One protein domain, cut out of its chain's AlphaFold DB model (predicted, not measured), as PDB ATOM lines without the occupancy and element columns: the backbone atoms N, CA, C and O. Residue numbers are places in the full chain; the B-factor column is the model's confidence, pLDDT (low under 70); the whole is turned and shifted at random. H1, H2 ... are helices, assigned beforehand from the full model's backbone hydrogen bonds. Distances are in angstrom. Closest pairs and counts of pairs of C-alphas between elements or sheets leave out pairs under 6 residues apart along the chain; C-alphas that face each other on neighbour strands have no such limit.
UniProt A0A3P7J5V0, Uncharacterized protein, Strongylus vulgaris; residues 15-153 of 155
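What this domain is: This is residues 15 to 153 of the 155 residues of an uncharacterized protein of Strongylus vulgaris (UniProt A0A3P7J5V0). A body of helices is built round H7, which runs through its middle: H6 and H8 lie alongside H7 in an up-and-down bundle, H2 and H5 cross it, and H3 and H4 sit at the end where H6 ends and H7 begins. Residues 140 to 153, mostly in H9, stick out as a free arm, while H1 folds back on H2 far from that arm. The printed part has 139 residues with nine named helices, H1 to H9 in order, and no named strand; its class is all helix. It is only just compact, close to loose, with a radius of gyration of the C-alphas of 16.9 A, and spans 69 by 33 by 26 A.

How they stand to each other: H1, residues 15 to 21, forms a hairpin with H2, residues 29 to 45, touching residues 31 to 32 alone; the closest C-alphas, of Thr 21 and Ala 31, are 6.5 A apart. H7, residues 103 to 120, is the hub and touches five helices. H2 touches it at a steep tilt of 48 degrees, opposite ways, the closest C-alphas being those of Ala 39 and Ile 116, 5.2 A. H3, residues 49 to 54, touches residues 104 to 108 of H7 alone, closest at the C-alphas of Leu 51 and Ala 108, 5.6 A. H4, residues 56 to 65, touches no helix. H5, residues 68 to 75, is about perpendicular to H7 at 88 degrees and touches its residues 109 to 113 alone, with the closest C-alphas, of Ile 72 and Ala 113, at 7.2 A. H6, residues 82 to 100, forms a hairpin with H7 at a shallow tilt of 29 degrees; their closest C-alphas, of Lys 94 and Gly 106, are 4.1 A apart. H8, residues 125 to 135, forms another hairpin with H7, at 15 degrees, closest at the C-alphas of Ser 107 and Cys 135, 5.0 A. H9, residues 139 to 151, is apart from H8 and H7. Every O i to N i+4 pair is within hydrogen-bond range in H1 to H8; in H9, 7 of 9 are.

Where its parts are: H1 begins at C-alpha 15, (312.183, 258.548, 318.390). H2 is 24.0 A long, H6 26.8 A, H7 25.6 A, H8 15.2 A and H9 19.5 A. H7 begins at C-alpha 103, (329.240, 231.683, 308.056), and H9 ends at C-alpha 151, (334.590, 223.773, 283.238).

The domain as a whole: The C-alphas of Tyr 24 and Leu 153, the two farthest apart, are 69.5 A apart. The printed part has no cut, and no link is long. Mean pLDDT of the printed part is 83.0; residues 15 to 27 and 138 to 153 are under 70.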
ATOM      1  N   PRO A  15     312.195 257.147 317.973       59.09
ATOM      2  CA  PRO A  15     312.183 258.548 318.390       59.09
ATOM      3  C   PRO A  15     310.957 258.936 319.233       59.09
ATOM      4  O   PRO A  15     311.035 259.827 320.075       59.09
ATOM      5  N   ILE A  16     309.799 258.299 319.007       63.72
ATOM      6  CA  ILE A  16     308.604 258.518 319.831       63.72
ATOM      7  C   ILE A  16     308.800 257.868 321.200       63.72
ATOM      8  O   ILE A  16     308.532 258.503 322.216       63.72
ATOM      9  N   PHE A  17     309.299 256.633 321.231       64.00
ATOM     10  CA  PHE A  17     309.571 255.906 322.465       64.00
ATOM     11  C   PHE A  17     310.592 256.643 323.338       64.00
ATOM     12  O   PHE A  17     310.321 256.892 324.508       64.00
ATOM     13  N   GLU A  18     311.692 257.112 322.747       62.09
ATOM     14  CA  GLU A  18     312.705 257.906 323.437       62.09
ATOM     15  C   GLU A  18     312.138 259.195 324.026       62.09
ATOM     16  O   GLU A  18     312.468 259.529 325.159       62.09
ATOM     17  N   ARG A  19     311.234 259.900 323.331       67.38
ATOM     18  CA  ARG A  19     310.562 261.088 323.893       67.38
ATOM     19  C   ARG A  19     309.725 260.770 325.130       67.38
ATOM     20  O   ARG A  19     309.612 261.621 326.006       67.38
ATOM     21  N   PHE A  20     309.133 259.578 325.203       64.12
ATOM     22  CA  PHE A  20     308.375 259.142 326.377       64.12
ATOM     23  C   PHE A  20     309.273 258.676 327.523       64.12
ATOM     24  O   PHE A  20     308.869 258.754 328.681       64.12
ATOM     25  N   THR A  21     310.478 258.198 327.218       65.88
ATOM     26  CA  THR A  21     311.402 257.646 328.215       65.88
ATOM     27  C   THR A  21     312.518 258.612 328.612       65.88
ATOM     28  O   THR A  21     313.220 258.353 329.586       65.88
ATOM     29  N   GLN A  22     312.677 259.733 327.905       63.12
ATOM     30  CA  GLN A  22     313.575 260.823 328.273       63.12
ATOM     31  C   GLN A  22     313.054 261.526 329.527       63.12
ATOM     32  O   GLN A  22     312.140 262.347 329.478       63.12
ATOM     33  N   TRP A  23     313.688 261.245 330.663       56.09
ATOM     34  CA  TRP A  23     313.445 261.970 331.906       56.09
ATOM     35  C   TRP A  23     314.625 262.908 332.178       56.09
ATOM     36  O   TRP A  23     315.781 262.486 332.176       56.09
ATOM     37  N   TYR A  24     314.351 264.202 332.381       56.16
ATOM     38  CA  TYR A  24     315.368 265.231 332.671       56.16
ATOM     39  C   TYR A  24     316.515 265.312 331.641       56.16
ATOM     40  O   TYR A  24     317.649 265.631 331.995       56.16
ATOM     41  N   GLY A  25     316.236 265.013 330.367       60.56
ATOM     42  CA  GLY A  25     317.233 265.073 329.291       60.56
ATOM     43  C   GLY A  25     318.257 263.933 329.298       60.56
ATOM     44  O   GLY A  25     319.255 264.020 328.588       60.56
ATOM     45  N   LYS A  26     318.032 262.869 330.081       60.78
ATOM     46  CA  LYS A  26     318.855 261.655 330.053       60.78
ATOM     47  C   LYS A  26     318.192 260.577 329.201       60.78
ATOM     48  O   LYS A  26     316.978 260.386 329.265       60.78
ATOM     49  N   VAL A  27     319.009 259.871 328.423       65.81
ATOM     50  CA  VAL A  27     318.596 258.662 327.705       65.81
ATOM     51  C   VAL A  27     318.264 257.585 328.737       65.81
ATOM     52  O   VAL A  27     319.030 257.363 329.674       65.81
ATOM     53  N   ASN A  28     317.113 256.936 328.583       71.75
ATOM     54  CA  ASN A  28     316.759 255.777 329.389       71.75
ATOM     55  C   ASN A  28     317.348 254.526 328.726       71.75
ATOM     56  O   ASN A  28     316.878 254.088 327.677       71.75
ATOM     57  N   GLU A  29     318.391 253.972 329.335       74.38
ATOM     58  CA  GLU A  29     319.125 252.819 328.805       74.38
ATOM     59  C   GLU A  29     318.240 251.571 328.663       74.38
ATOM     60  O   GLU A  29     318.385 250.825 327.695       74.38
ATOM     61  N   GLU A  30     317.269 251.370 329.560       71.38
ATOM     62  CA  GLU A  30     316.321 250.250 329.479       71.38
ATOM     63  C   GLU A  30     315.400 250.388 328.264       71.38
ATOM     64  O   GLU A  30     315.071 249.403 327.600       71.38
ATOM     65  N   ALA A  31     315.018 251.624 327.939       71.62
ATOM     66  CA  ALA A  31     314.198 251.917 326.776       71.62
ATOM     67  C   ALA A  31     314.952 251.632 325.467       71.62
ATOM     68  O   ALA A  31     314.421 250.980 324.563       71.62
ATOM     69  N   VAL A  32     316.215 252.057 325.393       73.38
ATOM     70  CA  VAL A  32     317.103 251.757 324.261       73.38
ATOM     71  C   VAL A  32     317.309 250.246 324.133       73.38
ATOM     72  O   VAL A  32     317.159 249.695 323.043       73.38
ATOM     73  N   ALA A  33     317.554 249.544 325.241       76.31
ATOM     74  CA  ALA A  33     317.712 248.093 325.239       76.31
ATOM     75  C   ALA A  33     316.441 247.366 324.764       76.31
ATOM     76  O   ALA A  33     316.530 246.416 323.982       76.31
ATOM     77  N   TYR A  34     315.251 247.810 325.185       78.88
ATOM     78  CA  TYR A  34     313.978 247.249 324.720       78.88
ATOM     79  C   TYR A  34     313.838 247.365 323.199       78.88
ATOM     80  O   TYR A  34     313.528 246.390 322.515       78.88
ATOM     81  N   VAL A  35     314.130 248.547 322.670       78.88
ATOM     82  CA  VAL A  35     314.098 248.846 321.240       78.88
ATOM     83  C   VAL A  35     315.087 247.986 320.449       78.88
ATOM     84  O   VAL A  35     314.722 247.405 319.426       78.88
ATOM     85  N   GLN A  36     316.329 247.880 320.922       83.19
ATOM     86  CA  GLN A  36     317.367 247.085 320.267       83.19
ATOM     87  C   GLN A  36     316.992 245.599 320.253       83.19
ATOM     88  O   GLN A  36     317.106 244.939 319.220       83.19
ATOM     89  N   ASN A  37     316.469 245.079 321.367       83.62
ATOM     90  CA  ASN A  37     315.982 243.703 321.445       83.62
ATOM     91  C   ASN A  37     314.782 243.474 320.522       83.62
ATOM     92  O   ASN A  37     314.718 242.452 319.843       83.62
ATOM     93  N   HIS A  38     313.853 244.426 320.442       85.62
ATOM     94  CA  HIS A  38     312.732 244.343 319.514       85.62
ATOM     95  C   HIS A  38     313.207 244.296 318.052       85.62
ATOM     96  O   HIS A  38     312.754 243.446 317.288       85.62
ATOM     97  N   ALA A  39     314.155 245.153 317.661       87.56
ATOM     98  CA  ALA A  39     314.742 245.141 316.319       87.56
ATOM     99  C   ALA A  39     315.485 243.825 316.021       87.56
ATOM    100  O   ALA A  39     315.373 243.277 314.923       87.56
ATOM    101  N   PHE A  40     316.196 243.268 317.004       90.31
ATOM    102  CA  PHE A  40     316.766 241.927 316.891       90.31
ATOM    103  C   PHE A  40     315.682 240.874 316.616       90.31
ATOM    104  O   PHE A  40     315.801 240.114 315.654       90.31
ATOM    105  N   PHE A  41     314.610 240.852 317.416       88.88
ATOM    106  CA  PHE A  41     313.517 239.888 317.259       88.88
ATOM    107  C   PHE A  41     312.808 240.023 315.913       88.88
ATOM    108  O   PHE A  41     312.521 239.012 315.276       88.88
ATOM    109  N   GLU A  42     312.563 241.248 315.453       89.19
ATOM    110  CA  GLU A  42     311.967 241.509 314.144       89.19
ATOM    111  C   GLU A  42     312.774 240.845 313.019       89.19
ATOM    112  O   GLU A  42     312.211 240.168 312.156       89.19
ATOM    113  N   TYR A  43     314.102 240.978 313.055       91.00
ATOM    114  CA  TYR A  43     314.966 240.355 312.061       91.00
ATOM    115  C   TYR A  43     315.017 238.831 312.224       91.00
ATOM    116  O   TYR A  43     314.802 238.098 311.256       91.00
ATOM    117  N   ALA A  44     315.262 238.347 313.445       89.19
ATOM    118  CA  ALA A  44     315.422 236.924 313.744       89.19
ATOM    119  C   ALA A  44     314.142 236.108 313.493       89.19
ATOM    120  O   ALA A  44     314.217 234.947 313.098       89.19
ATOM    121  N   CYS A  45     312.958 236.696 313.683       85.88
ATOM    122  CA  CYS A  45     311.678 236.050 313.387       85.88
ATOM    123  C   CYS A  45     311.172 236.314 311.959       85.88
ATOM    124  O   CYS A  45     310.285 235.594 311.494       85.88
ATOM    125  N   GLY A  46     311.723 237.319 311.275       89.31
ATOM    126  CA  GLY A  46     311.380 237.706 309.911       89.31
ATOM    127  C   GLY A  46     312.454 237.280 308.897       89.31
ATOM    128  O   GLY A  46     312.674 236.077 308.730       89.31
ATOM    129  N   PRO A  47     313.121 238.224 308.198       88.50
ATOM    130  CA  PRO A  47     314.062 237.911 307.113       88.50
ATOM    131  C   PRO A  47     315.222 236.982 307.502       88.50
ATOM    132  O   PRO A  47     315.672 236.186 306.681       88.50
ATOM    133  N   GLY A  48     315.698 237.056 308.748       88.94
ATOM    134  CA  GLY A  48     316.809 236.249 309.253       88.94
ATOM    135  C   GLY A  48     316.421 234.842 309.707       88.94
ATOM    136  O   GLY A  48     317.307 234.037 309.994       88.94
ATOM    137  N   LYS A  49     315.125 234.510 309.772       89.56
ATOM    138  CA  LYS A  49     314.623 233.291 310.425       89.56
ATOM    139  C   LYS A  49     315.306 232.008 309.963       89.56
ATOM    140  O   LYS A  49     315.648 231.173 310.792       89.56
ATOM    141  N   ALA A  50     315.504 231.843 308.657       90.81
ATOM    142  CA  ALA A  50     316.132 230.638 308.119       90.81
ATOM    143  C   ALA A  50     317.573 230.457 308.630       90.81
ATOM    144  O   ALA A  50     317.949 229.344 308.984       90.81
ATOM    145  N   LEU A  51     318.343 231.546 308.725       90.56
ATOM    146  CA  LEU A  51     319.726 231.518 309.206       90.56
ATOM    147  C   LEU A  51     319.780 231.249 310.718       90.56
ATOM    148  O   LEU A  51     320.528 230.391 311.171       90.56
ATOM    149  N   PHE A  52     318.919 231.908 311.502       91.06
ATOM    150  CA  PHE A  52     318.839 231.670 312.948       91.06
ATOM    151  C   PHE A  52     318.403 230.243 313.297       91.06
ATOM    152  O   PHE A  52     318.874 229.693 314.288       91.06
ATOM    153  N   LEU A  53     317.515 229.636 312.504       91.00
ATOM    154  CA  LEU A  53     317.111 228.243 312.703       91.00
ATOM    155  C   LEU A  53     318.207 227.250 312.302       91.00
ATOM    156  O   LEU A  53     318.314 226.205 312.938       91.00
ATOM    157  N   ALA A  54     319.016 227.565 311.285       92.00
ATOM    158  CA  ALA A  54     320.121 226.710 310.854       92.00
ATOM    159  C   ALA A  54     321.223 226.594 311.924       92.00
ATOM    160  O   ALA A  54     321.802 225.523 312.089       92.00
ATOM    161  N   ASP A  55     321.453 227.665 312.690       92.94
ATOM    162  CA  ASP A  55     322.515 227.753 313.701       92.94
ATOM    163  C   ASP A  55     321.991 227.951 315.137       92.94
ATOM    164  O   ASP A  55     322.720 228.425 316.017       92.94
ATOM    165  N   HIS A  56     320.730 227.585 315.390       91.94
ATOM    166  CA  HIS A  56     319.999 227.891 316.628       91.94
ATOM    167  C   HIS A  56     320.795 227.573 317.898       91.94
ATOM    168  O   HIS A  56     320.958 228.430 318.766       91.94
ATOM    169  N   ASP A  57     321.328 226.356 318.001       93.81
ATOM    170  CA  ASP A  57     321.999 225.897 319.217       93.81
ATOM    171  C   ASP A  57     323.309 226.644 319.479       93.81
ATOM    172  O   ASP A  57     323.650 226.914 320.633       93.81
ATOM    173  N   CYS A  58     324.054 226.992 318.425       96.69
ATOM    174  CA  CYS A  58     325.294 227.747 318.577       96.69
ATOM    175  C   CYS A  58     325.008 229.207 318.920       96.69
ATOM    176  O   CYS A  58     325.544 229.714 319.906       96.69
ATOM    177  N   LEU A  59     324.114 229.852 318.168       94.56
ATOM    178  CA  LEU A  59     323.719 231.241 318.397       94.56
ATOM    179  C   LEU A  59     323.087 231.429 319.781       94.56
ATOM    180  O   LEU A  59     323.428 232.378 320.481       94.56
ATOM    181  N   SER A  60     322.233 230.501 320.221       92.56
ATOM    182  CA  SER A  60     321.629 230.527 321.559       92.56
ATOM    183  C   SER A  60     322.693 230.519 322.663       92.56
ATOM    184  O   SER A  60     322.664 231.362 323.564       92.56
ATOM    185  N   ARG A  61     323.699 229.638 322.561       95.88
ATOM    186  CA  ARG A  61     324.830 229.614 323.504       95.88
ATOM    187  C   ARG A  61     325.685 230.876 323.405       95.88
ATOM    188  O   ARG A  61     326.012 231.463 324.434       95.88
ATOM    189  N   ALA A  62     326.021 231.313 322.193       94.62
ATOM    190  CA  ALA A  62     326.849 232.493 321.963       94.62
ATOM    191  C   ALA A  62     326.210 233.761 322.549       94.62
ATOM    192  O   ALA A  62     326.901 234.531 323.217       94.62
ATOM    193  N   PHE A  63     324.898 233.945 322.373       92.62
ATOM    194  CA  PHE A  63     324.163 235.087 322.923       92.62
ATOM    195  C   PHE A  63     323.879 234.985 324.418       92.62
ATOM    196  O   PHE A  63     323.744 236.017 325.068       92.62
ATOM    197  N   THR A  64     323.846 233.774 324.981       91.38
ATOM    198  CA  THR A  64     323.799 233.591 326.441       91.38
ATOM    199  C   THR A  64     325.099 234.060 327.097       91.38
ATOM    200  O   THR A  64     325.066 234.639 328.179       91.38
ATOM    201  N   VAL A  65     326.245 233.826 326.447       93.06
ATOM    202  CA  VAL A  65     327.557 234.277 326.941       93.06
ATOM    203  C   VAL A  65     327.752 235.775 326.713       93.06
ATOM    204  O   VAL A  65     328.186 236.482 327.618       93.06
ATOM    205  N   GLN A  66     327.444 236.258 325.509       92.88
ATOM    206  CA  GLN A  66     327.555 237.667 325.149       92.88
ATOM    207  C   GLN A  66     326.399 238.054 324.217       92.88
ATOM    208  O   GLN A  66     326.424 237.685 323.034       92.88
ATOM    209  N   PRO A  67     325.407 238.819 324.711       91.12
ATOM    210  CA  PRO A  67     324.301 239.313 323.902       91.12
ATOM    211  C   PRO A  67     324.782 240.089 322.674       91.12
ATOM    212  O   PRO A  67     325.842 240.721 322.694       91.12
ATOM    213  N   LEU A  68     323.973 240.092 321.611       91.06
ATOM    214  CA  LEU A  68     324.322 240.773 320.361       91.06
ATOM    215  C   LEU A  68     324.642 242.260 320.574       91.06
ATOM    216  O   LEU A  68     325.626 242.748 320.034       91.06
ATOM    217  N   THR A  69     323.860 242.969 321.389       88.81
ATOM    218  CA  THR A  69     324.075 244.395 321.695       88.81
ATOM    219  C   THR A  69     325.416 244.643 322.383       88.81
ATOM    220  O   THR A  69     326.150 245.552 322.004       88.81
ATOM    221  N   GLN A  70     325.792 243.787 323.335       90.19
ATOM    222  CA  GLN A  70     327.104 243.851 323.974       90.19
ATOM    223  C   GLN A  70     328.227 243.576 322.969       90.19
ATOM    224  O   GLN A  70     329.260 244.237 323.012       90.19
ATOM    225  N   ARG A  71     328.029 242.626 322.048       93.69
ATOM    226  CA  ARG A  71     329.005 242.315 320.996       93.69
ATOM    227  C   ARG A  71     329.184 243.470 320.012       93.69
ATOM    228  O   ARG A  71     330.319 243.803 319.693       93.69
ATOM    229  N   ILE A  72     328.094 244.125 319.607       92.00
ATOM    230  CA  ILE A  72     328.135 245.355 318.802       92.00
ATOM    231  C   ILE A  72     328.973 246.413 319.522       92.00
ATOM    232  O   ILE A  72     329.885 246.964 318.919       92.00
ATOM    233  N   ASN A  73     328.731 246.637 320.818       89.25
ATOM    234  CA  ASN A  73     329.489 247.618 321.597       89.25
ATOM    235  C   ASN A  73     330.990 247.304 321.658       89.25
ATOM    236  O   ASN A  73     331.802 248.217 321.573       89.25
ATOM    237  N   THR A  74     331.372 246.028 321.765       92.75
ATOM    238  CA  THR A  74     332.785 245.610 321.698       92.75
ATOM    239  C   THR A  74     333.393 245.820 320.309       92.75
ATOM    240  O   THR A  74     334.585 246.080 320.197       92.75
ATOM    241  N   CYS A  75     332.579 245.725 319.260       93.69
ATOM    242  CA  CYS A  75     332.986 245.896 317.870       93.69
ATOM    243  C   CYS A  75     332.957 247.356 317.379       93.69
ATOM    244  O   CYS A  75     333.335 247.603 316.236       93.69
ATOM    245  N   LEU A  76     332.499 248.321 318.185       89.38
ATOM    246  CA  LEU A  76     332.422 249.728 317.778       89.38
ATOM    247  C   LEU A  76     333.816 250.377 317.793       89.38
ATOM    248  O   LEU A  76     334.394 250.534 318.869       89.38
ATOM    249  N   PRO A  77     334.351 250.820 316.640       89.19
ATOM    250  CA  PRO A  77     335.628 251.517 316.610       89.19
ATOM    251  C   PRO A  77     335.484 252.991 317.024       89.19
ATOM    252  O   PRO A  77     334.432 253.624 316.843       89.19
ATOM    253  N   ASP A  78     336.599 253.564 317.480       85.19
ATOM    254  CA  ASP A  78     336.779 255.007 317.658       85.19
ATOM    255  C   ASP A  78     337.050 255.673 316.299       85.19
ATOM    256  O   ASP A  78     338.177 256.018 315.946       85.19
ATOM    257  N   SER A  79     335.999 255.827 315.494       80.56
ATOM    258  CA  SER A  79     336.008 256.640 314.271       80.56
ATOM    259  C   SER A  79     335.045 257.821 314.431       80.56
ATOM    260  O   SER A  79     334.039 257.685 315.122       80.56
ATOM    261  N   PRO A  80     335.313 258.996 313.832       79.94
ATOM    262  CA  PRO A  80     334.397 260.133 313.895       79.94
ATOM    263  C   PRO A  80     333.183 259.988 312.959       79.94
ATOM    264  O   PRO A  80     332.173 260.654 313.173       79.94
ATOM    265  N   ASP A  81     333.260 259.139 311.928       89.31
ATOM    266  CA  ASP A  81     332.176 258.948 310.959       89.31
ATOM    267  C   ASP A  81     331.243 257.805 311.378       89.31
ATOM    268  O   ASP A  81     331.632 256.636 311.370       89.31
ATOM    269  N   MET A  82     329.989 258.133 311.704       86.94
ATOM    270  CA  MET A  82     329.002 257.156 312.185       86.94
ATOM    271  C   MET A  82     328.739 256.034 311.181       86.94
ATOM    272  O   MET A  82     328.525 254.895 311.594       86.94
ATOM    273  N   CYS A  83     328.788 256.317 309.875       90.88
ATOM    274  CA  CYS A  83     328.552 255.278 308.880       90.88
ATOM    275  C   CYS A  83     329.692 254.252 308.845       90.88
ATOM    276  O   CYS A  83     329.454 253.050 308.961       90.88
ATOM    277  N   SER A  84     330.935 254.724 308.771       90.69
ATOM    278  CA  SER A  84     332.126 253.874 308.803       90.69
ATOM    279  C   SER A  84     332.181 253.055 310.092       90.69
ATOM    280  O   SER A  84     332.439 251.855 310.046       90.69
ATOM    281  N   ARG A  85     331.859 253.670 311.241       91.56
ATOM    282  CA  ARG A  85     331.760 252.957 312.526       91.56
ATOM    283  C   ARG A  85     330.747 251.822 312.481       91.56
ATOM    284  O   ARG A  85     331.057 250.722 312.928       91.56
ATOM    285  N   ALA A  86     329.547 252.090 311.968       91.62
ATOM    286  CA  ALA A  86     328.475 251.105 311.913       91.62
ATOM    287  C   ALA A  86     328.827 249.938 310.982       91.62
ATOM    288  O   ALA A  86     328.621 248.786 311.360       91.62
ATOM    289  N   ILE A  87     329.409 250.223 309.810       94.00
ATOM    290  CA  ILE A  87     329.879 249.201 308.862       94.00
ATOM    291  C   ILE A  87     330.932 248.306 309.520       94.00
ATOM    292  O   ILE A  87     330.757 247.089 309.558       94.00
ATOM    293  N   SER A  88     331.977 248.894 310.108       93.88
ATOM    294  CA  SER A  88     333.026 248.118 310.779       93.88
ATOM    295  C   SER A  88     332.483 247.296 311.950       93.88
ATOM    296  O   SER A  88     332.902 246.157 312.148       93.88
ATOM    297  N   ALA A  89     331.518 247.831 312.704       94.56
ATOM    298  CA  ALA A  89     330.926 247.111 313.822       94.56
ATOM    299  C   ALA A  89     330.151 245.864 313.370       94.56
ATOM    300  O   ALA A  89     330.305 244.800 313.971       94.56
ATOM    301  N   VAL A  90     329.341 245.958 312.307       95.38
ATOM    302  CA  VAL A  90     328.589 244.789 311.817       95.38
ATOM    303  C   VAL A  90     329.481 243.763 311.125       95.38
ATOM    304  O   VAL A  90     329.225 242.568 311.259       95.38
ATOM    305  N   GLU A  91     330.556 244.196 310.458       95.62
ATOM    306  CA  GLU A  91     331.581 243.296 309.916       95.62
ATOM    307  C   GLU A  91     332.298 242.530 311.034       95.62
ATOM    308  O   GLU A  91     332.348 241.304 310.995       95.62
ATOM    309  N   CYS A  92     332.732 243.215 312.094       97.00
ATOM    310  CA  CYS A  92     333.332 242.574 313.266       97.00
ATOM    311  C   CYS A  92     332.376 241.568 313.938       97.00
ATOM    312  O   CYS A  92     332.776 240.457 314.290       97.00
ATOM    313  N   VAL A  93     331.084 241.900 314.065       97.06
ATOM    314  CA  VAL A  93     330.067 240.959 314.574       97.06
ATOM    315  C   VAL A  93     329.937 239.736 313.662       97.06
ATOM    316  O   VAL A  93     329.846 238.609 314.162       97.06
ATOM    317  N   LYS A  94     329.941 239.947 312.339       97.19
ATOM    318  CA  LYS A  94     329.879 238.873 311.342       97.19
ATOM    319  C   LYS A  94     331.051 237.918 311.504       97.19
ATOM    320  O   LYS A  94     330.830 236.713 311.584       97.19
ATOM    321  N   GLU A  95     332.270 238.443 311.549       96.81
ATOM    322  CA  GLU A  95     333.503 237.663 311.688       96.81
ATOM    323  C   GLU A  95     333.498 236.882 312.999       96.81
ATOM    324  O   GLU A  95     333.645 235.662 312.994       96.81
ATOM    325  N   SER A  96     333.170 237.554 314.102       96.44
ATOM    326  CA  SER A  96     333.135 236.951 315.431       96.44
ATOM    327  C   SER A  96     332.209 235.730 315.517       96.44
ATOM    328  O   SER A  96     332.590 234.704 316.080       96.44
ATOM    329  N   LEU A  97     331.000 235.797 314.940       96.69
ATOM    330  CA  LEU A  97     330.089 234.643 314.927       96.69
ATOM    331  C   LEU A  97     330.311 233.680 313.761       96.69
ATOM    332  O   LEU A  97     329.897 232.524 313.854       96.69
ATOM    333  N   THR A  98     331.009 234.110 312.711       96.19
ATOM    334  CA  THR A  98     331.516 233.196 311.683       96.19
ATOM    335  C   THR A  98     332.540 232.242 312.280       96.19
ATOM    336  O   THR A  98     332.440 231.035 312.074       96.19
ATOM    337  N   GLU A  99     333.480 232.775 313.058       95.38
ATOM    338  CA  GLU A  99     334.514 231.995 313.737       95.38
ATOM    339  C   GLU A  99     333.947 231.143 314.874       95.38
ATOM    340  O   GLU A  99     334.336 229.989 315.041       95.38
ATOM    341  N   GLN A 100     333.013 231.696 315.656       96.06
ATOM    342  CA  GLN A 100     332.444 230.995 316.807       96.06
ATOM    343  C   GLN A 100     331.426 229.912 316.416       96.06
ATOM    344  O   GLN A 100     331.286 228.924 317.140       96.06
ATOM    345  N   CYS A 101     330.691 230.106 315.318       95.44
ATOM    346  CA  CYS A 101     329.593 229.232 314.914       95.44
ATOM    347  C   CYS A 101     329.723 228.777 313.459       95.44
ATOM    348  O   CYS A 101     330.114 227.641 313.195       95.44
ATOM    349  N   SER A 102     329.343 229.637 312.517       95.00
ATOM    350  CA  SER A 102     329.326 229.329 311.089       95.00
ATOM    351  C   SER A 102     329.158 230.611 310.276       95.00
ATOM    352  O   SER A 102     328.709 231.636 310.791       95.00
ATOM    353  N   VAL A 103     329.453 230.551 308.977       93.12
ATOM    354  CA  VAL A 103     329.240 231.683 308.056       93.12
ATOM    355  C   VAL A 103     327.781 232.156 308.070       93.12
ATOM    356  O   VAL A 103     327.527 233.359 308.063       93.12
ATOM    357  N   ASP A 104     326.828 231.223 308.121       93.19
ATOM    358  CA  ASP A 104     325.400 231.547 308.108       93.19
ATOM    359  C   ASP A 104     324.967 232.184 309.448       93.19
ATOM    360  O   ASP A 104     324.237 233.178 309.435       93.19
ATOM    361  N   ALA A 105     325.528 231.742 310.582       95.12
ATOM    362  CA  ALA A 105     325.390 232.410 311.882       95.12
ATOM    363  C   ALA A 105     325.980 233.830 311.897       95.12
ATOM    364  O   ALA A 105     325.349 234.759 312.411       95.12
ATOM    365  N   GLY A 106     327.170 234.018 311.319       96.12
ATOM    366  CA  GLY A 106     327.798 235.329 311.173       96.12
ATOM    367  C   GLY A 106     326.926 236.293 310.375       96.12
ATOM    368  O   GLY A 106     326.642 237.408 310.818       96.12
ATOM    369  N   SER A 107     326.427 235.843 309.227       95.56
ATOM    370  CA  SER A 107     325.499 236.613 308.401       95.56
ATOM    371  C   SER A 107     324.173 236.915 309.105       95.56
ATOM    372  O   SER A 107     323.681 238.041 309.003       95.56
ATOM    373  N   ALA A 108     323.632 235.972 309.883       95.06
ATOM    374  CA  ALA A 108     322.428 236.182 310.686       95.06
ATOM    375  C   ALA A 108     322.615 237.305 311.719       95.06
ATOM    376  O   ALA A 108     321.793 238.218 311.813       95.06
ATOM    377  N   ALA A 109     323.711 237.257 312.478       96.12
ATOM    378  CA  ALA A 109     324.004 238.247 313.509       96.12
ATOM    379  C   ALA A 109     324.346 239.620 312.929       96.12
ATOM    380  O   ALA A 109     323.891 240.634 313.458       96.12
ATOM    381  N   CYS A 110     325.075 239.660 311.813       96.81
ATOM    382  CA  CYS A 110     325.347 240.890 311.076       96.81
ATOM    383  C   CYS A 110     324.048 241.549 310.592       96.81
ATOM    384  O   CYS A 110     323.832 242.746 310.799       96.81
ATOM    385  N   GLY A 111     323.144 240.770 309.990       95.50
ATOM    386  CA  GLY A 111     321.851 241.273 309.531       95.50
ATOM    387  C   GLY A 111     320.977 241.779 310.680       95.50
ATOM    388  O   GLY A 111     320.371 242.844 310.575       95.50
ATOM    389  N   ALA A 112     320.987 241.084 311.820       94.88
ATOM    390  CA  ALA A 112     320.296 241.540 313.022       94.88
ATOM    391  C   ALA A 112     320.881 242.854 313.568       94.88
ATOM    392  O   ALA A 112     320.128 243.766 313.907       94.88
ATOM    393  N   ALA A 113     322.211 242.990 313.601       95.06
ATOM    394  CA  ALA A 113     322.887 244.223 314.003       95.06
ATOM    395  C   ALA A 113     322.587 245.388 313.042       95.06
ATOM    396  O   ALA A 113     322.341 246.513 313.478       95.06
ATOM    397  N   THR A 114     322.506 245.108 311.740       94.94
ATOM    398  CA  THR A 114     322.081 246.088 310.731       94.94
ATOM    399  C   THR A 114     320.635 246.525 310.944       94.94
ATOM    400  O   THR A 114     320.343 247.718 310.865       94.94
ATOM    401  N   ASN A 115     319.732 245.598 311.286       92.88
ATOM    402  CA  ASN A 115     318.348 245.956 311.595       92.88
ATOM    403  C   ASN A 115     318.255 246.828 312.856       92.88
ATOM    404  O   ASN A 115     317.484 247.783 312.884       92.88
ATOM    405  N   ILE A 116     319.078 246.559 313.877       90.50
ATOM    406  CA  ILE A 116     319.193 247.432 315.054       90.50
ATOM    407  C   ILE A 116     319.613 248.849 314.634       90.50
ATOM    408  O   ILE A 116     318.947 249.809 315.015       90.50
ATOM    409  N   ALA A 117     320.654 248.990 313.807       89.25
ATOM    410  CA  ALA A 117     321.122 250.294 313.327       89.25
ATOM    411  C   ALA A 117     320.064 251.037 312.490       89.25
ATOM    412  O   ALA A 117     319.841 252.234 312.674       89.25
ATOM    413  N   GLN A 118     319.354 250.322 311.610       89.12
ATOM    414  CA  GLN A 118     318.260 250.881 310.810       89.12
ATOM    415  C   GLN A 118     317.145 251.440 311.698       89.12
ATOM    416  O   GLN A 118     316.567 252.489 311.409       89.12
ATOM    417  N   ARG A 119     316.831 250.723 312.776       84.06
ATOM    418  CA  ARG A 119     315.794 251.098 313.731       84.06
ATOM    419  C   ARG A 119     316.250 252.259 314.622       84.06
ATOM    420  O   ARG A 119     315.458 253.169 314.843       84.06
ATOM    421  N   ALA A 120     317.519 252.300 315.024       80.25
ATOM    422  CA  ALA A 120     318.096 253.423 315.765       80.25
ATOM    423  C   ALA A 120     318.089 254.752 314.978       80.25
ATOM    424  O   ALA A 120     318.079 255.815 315.583       80.25
ATOM    425  N   GLN A 121     318.043 254.708 313.636       80.31
ATOM    426  CA  GLN A 121     318.036 255.893 312.755       80.31
ATOM    427  C   GLN A 121     319.269 256.806 312.908       80.31
ATOM    428  O   GLN A 121     319.234 257.976 312.532       80.31
ATOM    429  N   GLU A 122     320.382 256.267 313.409       74.94
ATOM    430  CA  GLU A 122     321.636 257.010 313.608       74.94
ATOM    431  C   GLU A 122     322.495 257.109 312.337       74.94
ATOM    432  O   GLU A 122     323.417 257.921 312.262       74.94
ATOM    433  N   VAL A 123     322.201 256.288 311.322       85.25
ATOM    434  CA  VAL A 123     322.941 256.227 310.054       85.25
ATOM    435  C   VAL A 123     322.011 256.372 308.850       85.25
ATOM    436  O   VAL A 123     320.819 256.069 308.908       85.25
ATOM    437  N   SER A 124     322.556 256.856 307.731       88.50
ATOM    438  CA  SER A 124     321.776 257.118 306.517       88.50
ATOM    439  C   SER A 124     321.283 255.823 305.843       88.50
ATOM    440  O   SER A 124     321.916 254.773 305.979       88.50
ATOM    441  N   PRO A 125     320.204 255.872 305.035       89.81
ATOM    442  CA  PRO A 125     319.718 254.700 304.298       89.81
ATOM    443  C   PRO A 125     320.763 254.073 303.363       89.81
ATOM    444  O   PRO A 125     320.803 252.854 303.217       89.81
ATOM    445  N   LEU A 126     321.637 254.893 302.766       91.31
ATOM    446  CA  LEU A 126     322.754 254.416 301.941       91.31
ATOM    447  C   LEU A 126     323.750 253.596 302.769       91.31
ATOM    448  O   LEU A 126     324.235 252.568 302.307       91.31
ATOM    449  N   CYS A 127     324.008 254.011 304.010       92.75
ATOM    450  CA  CYS A 127     324.861 253.263 304.924       92.75
ATOM    451  C   CYS A 127     324.252 251.902 305.281       92.75
ATOM    452  O   CYS A 127     324.924 250.878 305.211       92.75
ATOM    453  N   ILE A 128     322.950 251.875 305.584       93.56
ATOM    454  CA  ILE A 128     322.217 250.632 305.861       93.56
ATOM    455  C   ILE A 128     322.270 249.677 304.663       93.56
ATOM    456  O   ILE A 128     322.385 248.463 304.841       93.56
ATOM    457  N   GLN A 129     322.200 250.193 303.435       93.50
ATOM    458  CA  GLN A 129     322.346 249.368 302.239       93.50
ATOM    459  C   GLN A 129     323.736 248.722 302.160       93.50
ATOM    460  O   GLN A 129     323.823 247.520 301.917       93.50
ATOM    461  N   GLU A 130     324.800 249.487 302.410       93.88
ATOM    462  CA  GLU A 130     326.168 248.959 302.435       93.88
ATOM    463  C   GLU A 130     326.326 247.885 303.520       93.88
ATOM    464  O   GLU A 130     326.802 246.787 303.241       93.88
ATOM    465  N   MET A 131     325.830 248.143 304.733       94.19
ATOM    466  CA  MET A 131     325.831 247.165 305.827       94.19
ATOM    467  C   MET A 131     325.132 245.856 305.426       94.19
ATOM    468  O   MET A 131     325.683 244.773 305.615       94.19
ATOM    469  N   ASN A 132     323.960 245.932 304.786       93.38
ATOM    470  CA  ASN A 132     323.247 244.745 304.303       93.38
ATOM    471  C   ASN A 132     324.054 243.949 303.263       93.38
ATOM    472  O   ASN A 132     324.032 242.715 303.282       93.38
ATOM    473  N   ILE A 133     324.791 244.630 302.378       93.06
ATOM    474  CA  ILE A 133     325.690 243.980 301.413       93.06
ATOM    475  C   ILE A 133     326.798 243.226 302.158       93.06
ATOM    476  O   ILE A 133     327.036 242.052 301.860       93.06
ATOM    477  N   ARG A 134     327.415 243.846 303.173       92.81
ATOM    478  CA  ARG A 134     328.442 243.202 304.012       92.81
ATOM    479  C   ARG A 134     327.904 241.999 304.776       92.81
ATOM    480  O   ARG A 134     328.605 240.997 304.913       92.81
ATOM    481  N   CYS A 135     326.650 242.039 305.213       92.44
ATOM    482  CA  CYS A 135     326.034 240.948 305.963       92.44
ATOM    483  C   CYS A 135     325.604 239.748 305.115       92.44
ATOM    484  O   CYS A 135     325.373 238.674 305.667       92.44
ATOM    485  N   SER A 136     325.535 239.868 303.790       86.88
ATOM    486  CA  SER A 136     325.110 238.765 302.923       86.88
ATOM    487  C   SER A 136     326.032 237.531 303.018       86.88
ATOM    488  O   SER A 136     327.264 237.649 303.007       86.88
ATOM    489  N   SER A 137     325.433 236.329 303.057       70.50
ATOM    490  CA  SER A 137     326.113 235.017 302.958       70.50
ATOM    491  C   SER A 137     326.576 234.688 301.525       70.50
ATOM    492  O   SER A 137     326.878 233.530 301.227       70.50
ATOM    493  N   CYS A 138     326.639 235.661 300.603       58.09
ATOM    494  CA  CYS A 138     326.948 235.470 299.171       58.09
ATOM    495  C   CYS A 138     328.312 234.818 298.836       58.09
ATOM    496  O   CYS A 138     328.696 234.754 297.671       58.09
ATOM    497  N   SER A 139     329.025 234.250 299.808       48.41
ATOM    498  CA  SER A 139     330.158 233.351 299.584       48.41
ATOM    499  C   SER A 139     329.773 232.086 298.784       48.41
ATOM    500  O   SER A 139     330.586 231.570 298.018       48.41
ATOM    501  N   LYS A 140     328.512 231.621 298.849       45.38
ATOM    502  CA  LYS A 140     328.061 230.427 298.091       45.38
ATOM    503  C   LYS A 140     327.957 230.648 296.568       45.38
ATOM    504  O   LYS A 140     328.064 229.684 295.816       45.38
ATOM    505  N   PHE A 141     327.800 231.887 296.086       43.81
ATOM    506  CA  PHE A 141     327.677 232.170 294.642       43.81
ATOM    507  C   PHE A 141     329.032 232.263 293.924       43.81
ATOM    508  O   PHE A 141     329.126 231.938 292.740       43.81
ATOM    509  N   ILE A 142     330.096 232.642 294.638       50.75
ATOM    510  CA  ILE A 142     331.448 232.760 294.066       50.75
ATOM    511  C   ILE A 142     331.986 231.380 293.659       50.75
ATOM    512  O   ILE A 142     332.610 231.256 292.605       50.75
ATOM    513  N   TRP A 143     331.673 230.326 294.421       45.00
ATOM    514  CA  TRP A 143     332.037 228.944 294.081       45.00
ATOM    515  C   TRP A 143     331.344 228.425 292.815       45.00
ATOM    516  O   TRP A 143     331.958 227.715 292.024       45.00
ATOM    517  N   ILE A 144     330.086 228.806 292.579       54.94
ATOM    518  CA  ILE A 144     329.345 228.387 291.380       54.94
ATOM    519  C   ILE A 144     329.910 229.080 290.134       54.94
ATOM    520  O   ILE A 144     330.123 228.430 289.112       54.94
ATOM    521  N   VAL A 145     330.220 230.378 290.227       55.81
ATOM    522  CA  VAL A 145     330.815 231.138 289.114       55.81
ATOM    523  C   VAL A 145     332.236 230.657 288.801       55.81
ATOM    524  O   VAL A 145     332.591 230.524 287.632       55.81
ATOM    525  N   THR A 146     333.038 230.325 289.817       56.62
ATOM    526  CA  THR A 146     334.395 229.785 289.613       56.62
ATOM    527  C   THR A 146     334.387 228.357 289.061       56.62
ATOM    528  O   THR A 146     335.155 228.071 288.147       56.62
ATOM    529  N   MET A 147     333.483 227.480 289.511       52.47
ATOM    530  CA  MET A 147     333.341 226.131 288.940       52.47
ATOM    531  C   MET A 147     332.867 226.151 287.479       52.47
ATOM    532  O   MET A 147     333.402 225.416 286.651       52.47
ATOM    533  N   LEU A 148     331.917 227.025 287.126       54.59
ATOM    534  CA  LEU A 148     331.467 227.182 285.736       54.59
ATOM    535  C   LEU A 148     332.566 227.758 284.829       54.59
ATOM    536  O   LEU A 148     332.689 227.331 283.682       54.59
ATOM    537  N   ALA A 149     333.400 228.671 285.338       53.50
ATOM    538  CA  ALA A 149     334.533 229.218 284.590       53.50
ATOM    539  C   ALA A 149     335.640 228.177 284.330       53.50
ATOM    540  O   ALA A 149     336.230 228.171 283.252       53.50
ATOM    541  N   ILE A 150     335.898 227.269 285.279       56.50
ATOM    542  CA  ILE A 150     336.910 226.209 285.124       56.50
ATOM    543  C   ILE A 150     336.425 225.121 284.152       56.50
ATOM    544  O   ILE A 150     337.202 224.656 283.321       56.50
ATOM    545  N   CYS A 151     335.141 224.749 284.186       49.16
ATOM    546  CA  CYS A 151     334.590 223.773 283.238       49.16
ATOM    547  C   CYS A 151     334.473 224.311 281.799       49.16
ATOM    548  O   CYS A 151     334.549 223.522 280.861       49.16
ATOM    549  N   GLY A 152     334.328 225.626 281.608       48.19
ATOM    550  CA  GLY A 152     334.267 226.255 280.281       48.19
ATOM    551  C   GLY A 152     335.617 226.423 279.568       48.19
ATOM    552  O   GLY A 152     335.630 226.706 278.378       48.19
ATOM    553  N   LEU A 153     336.743 226.246 280.270       48.12
ATOM    554  CA  LEU A 153     338.105 226.327 279.712       48.12
ATOM    555  C   LEU A 153     338.686 224.958 279.308       48.12
ATOM    556  O   LEU A 153     339.794 224.901 278.780       48.12
TER     557      LEU A 153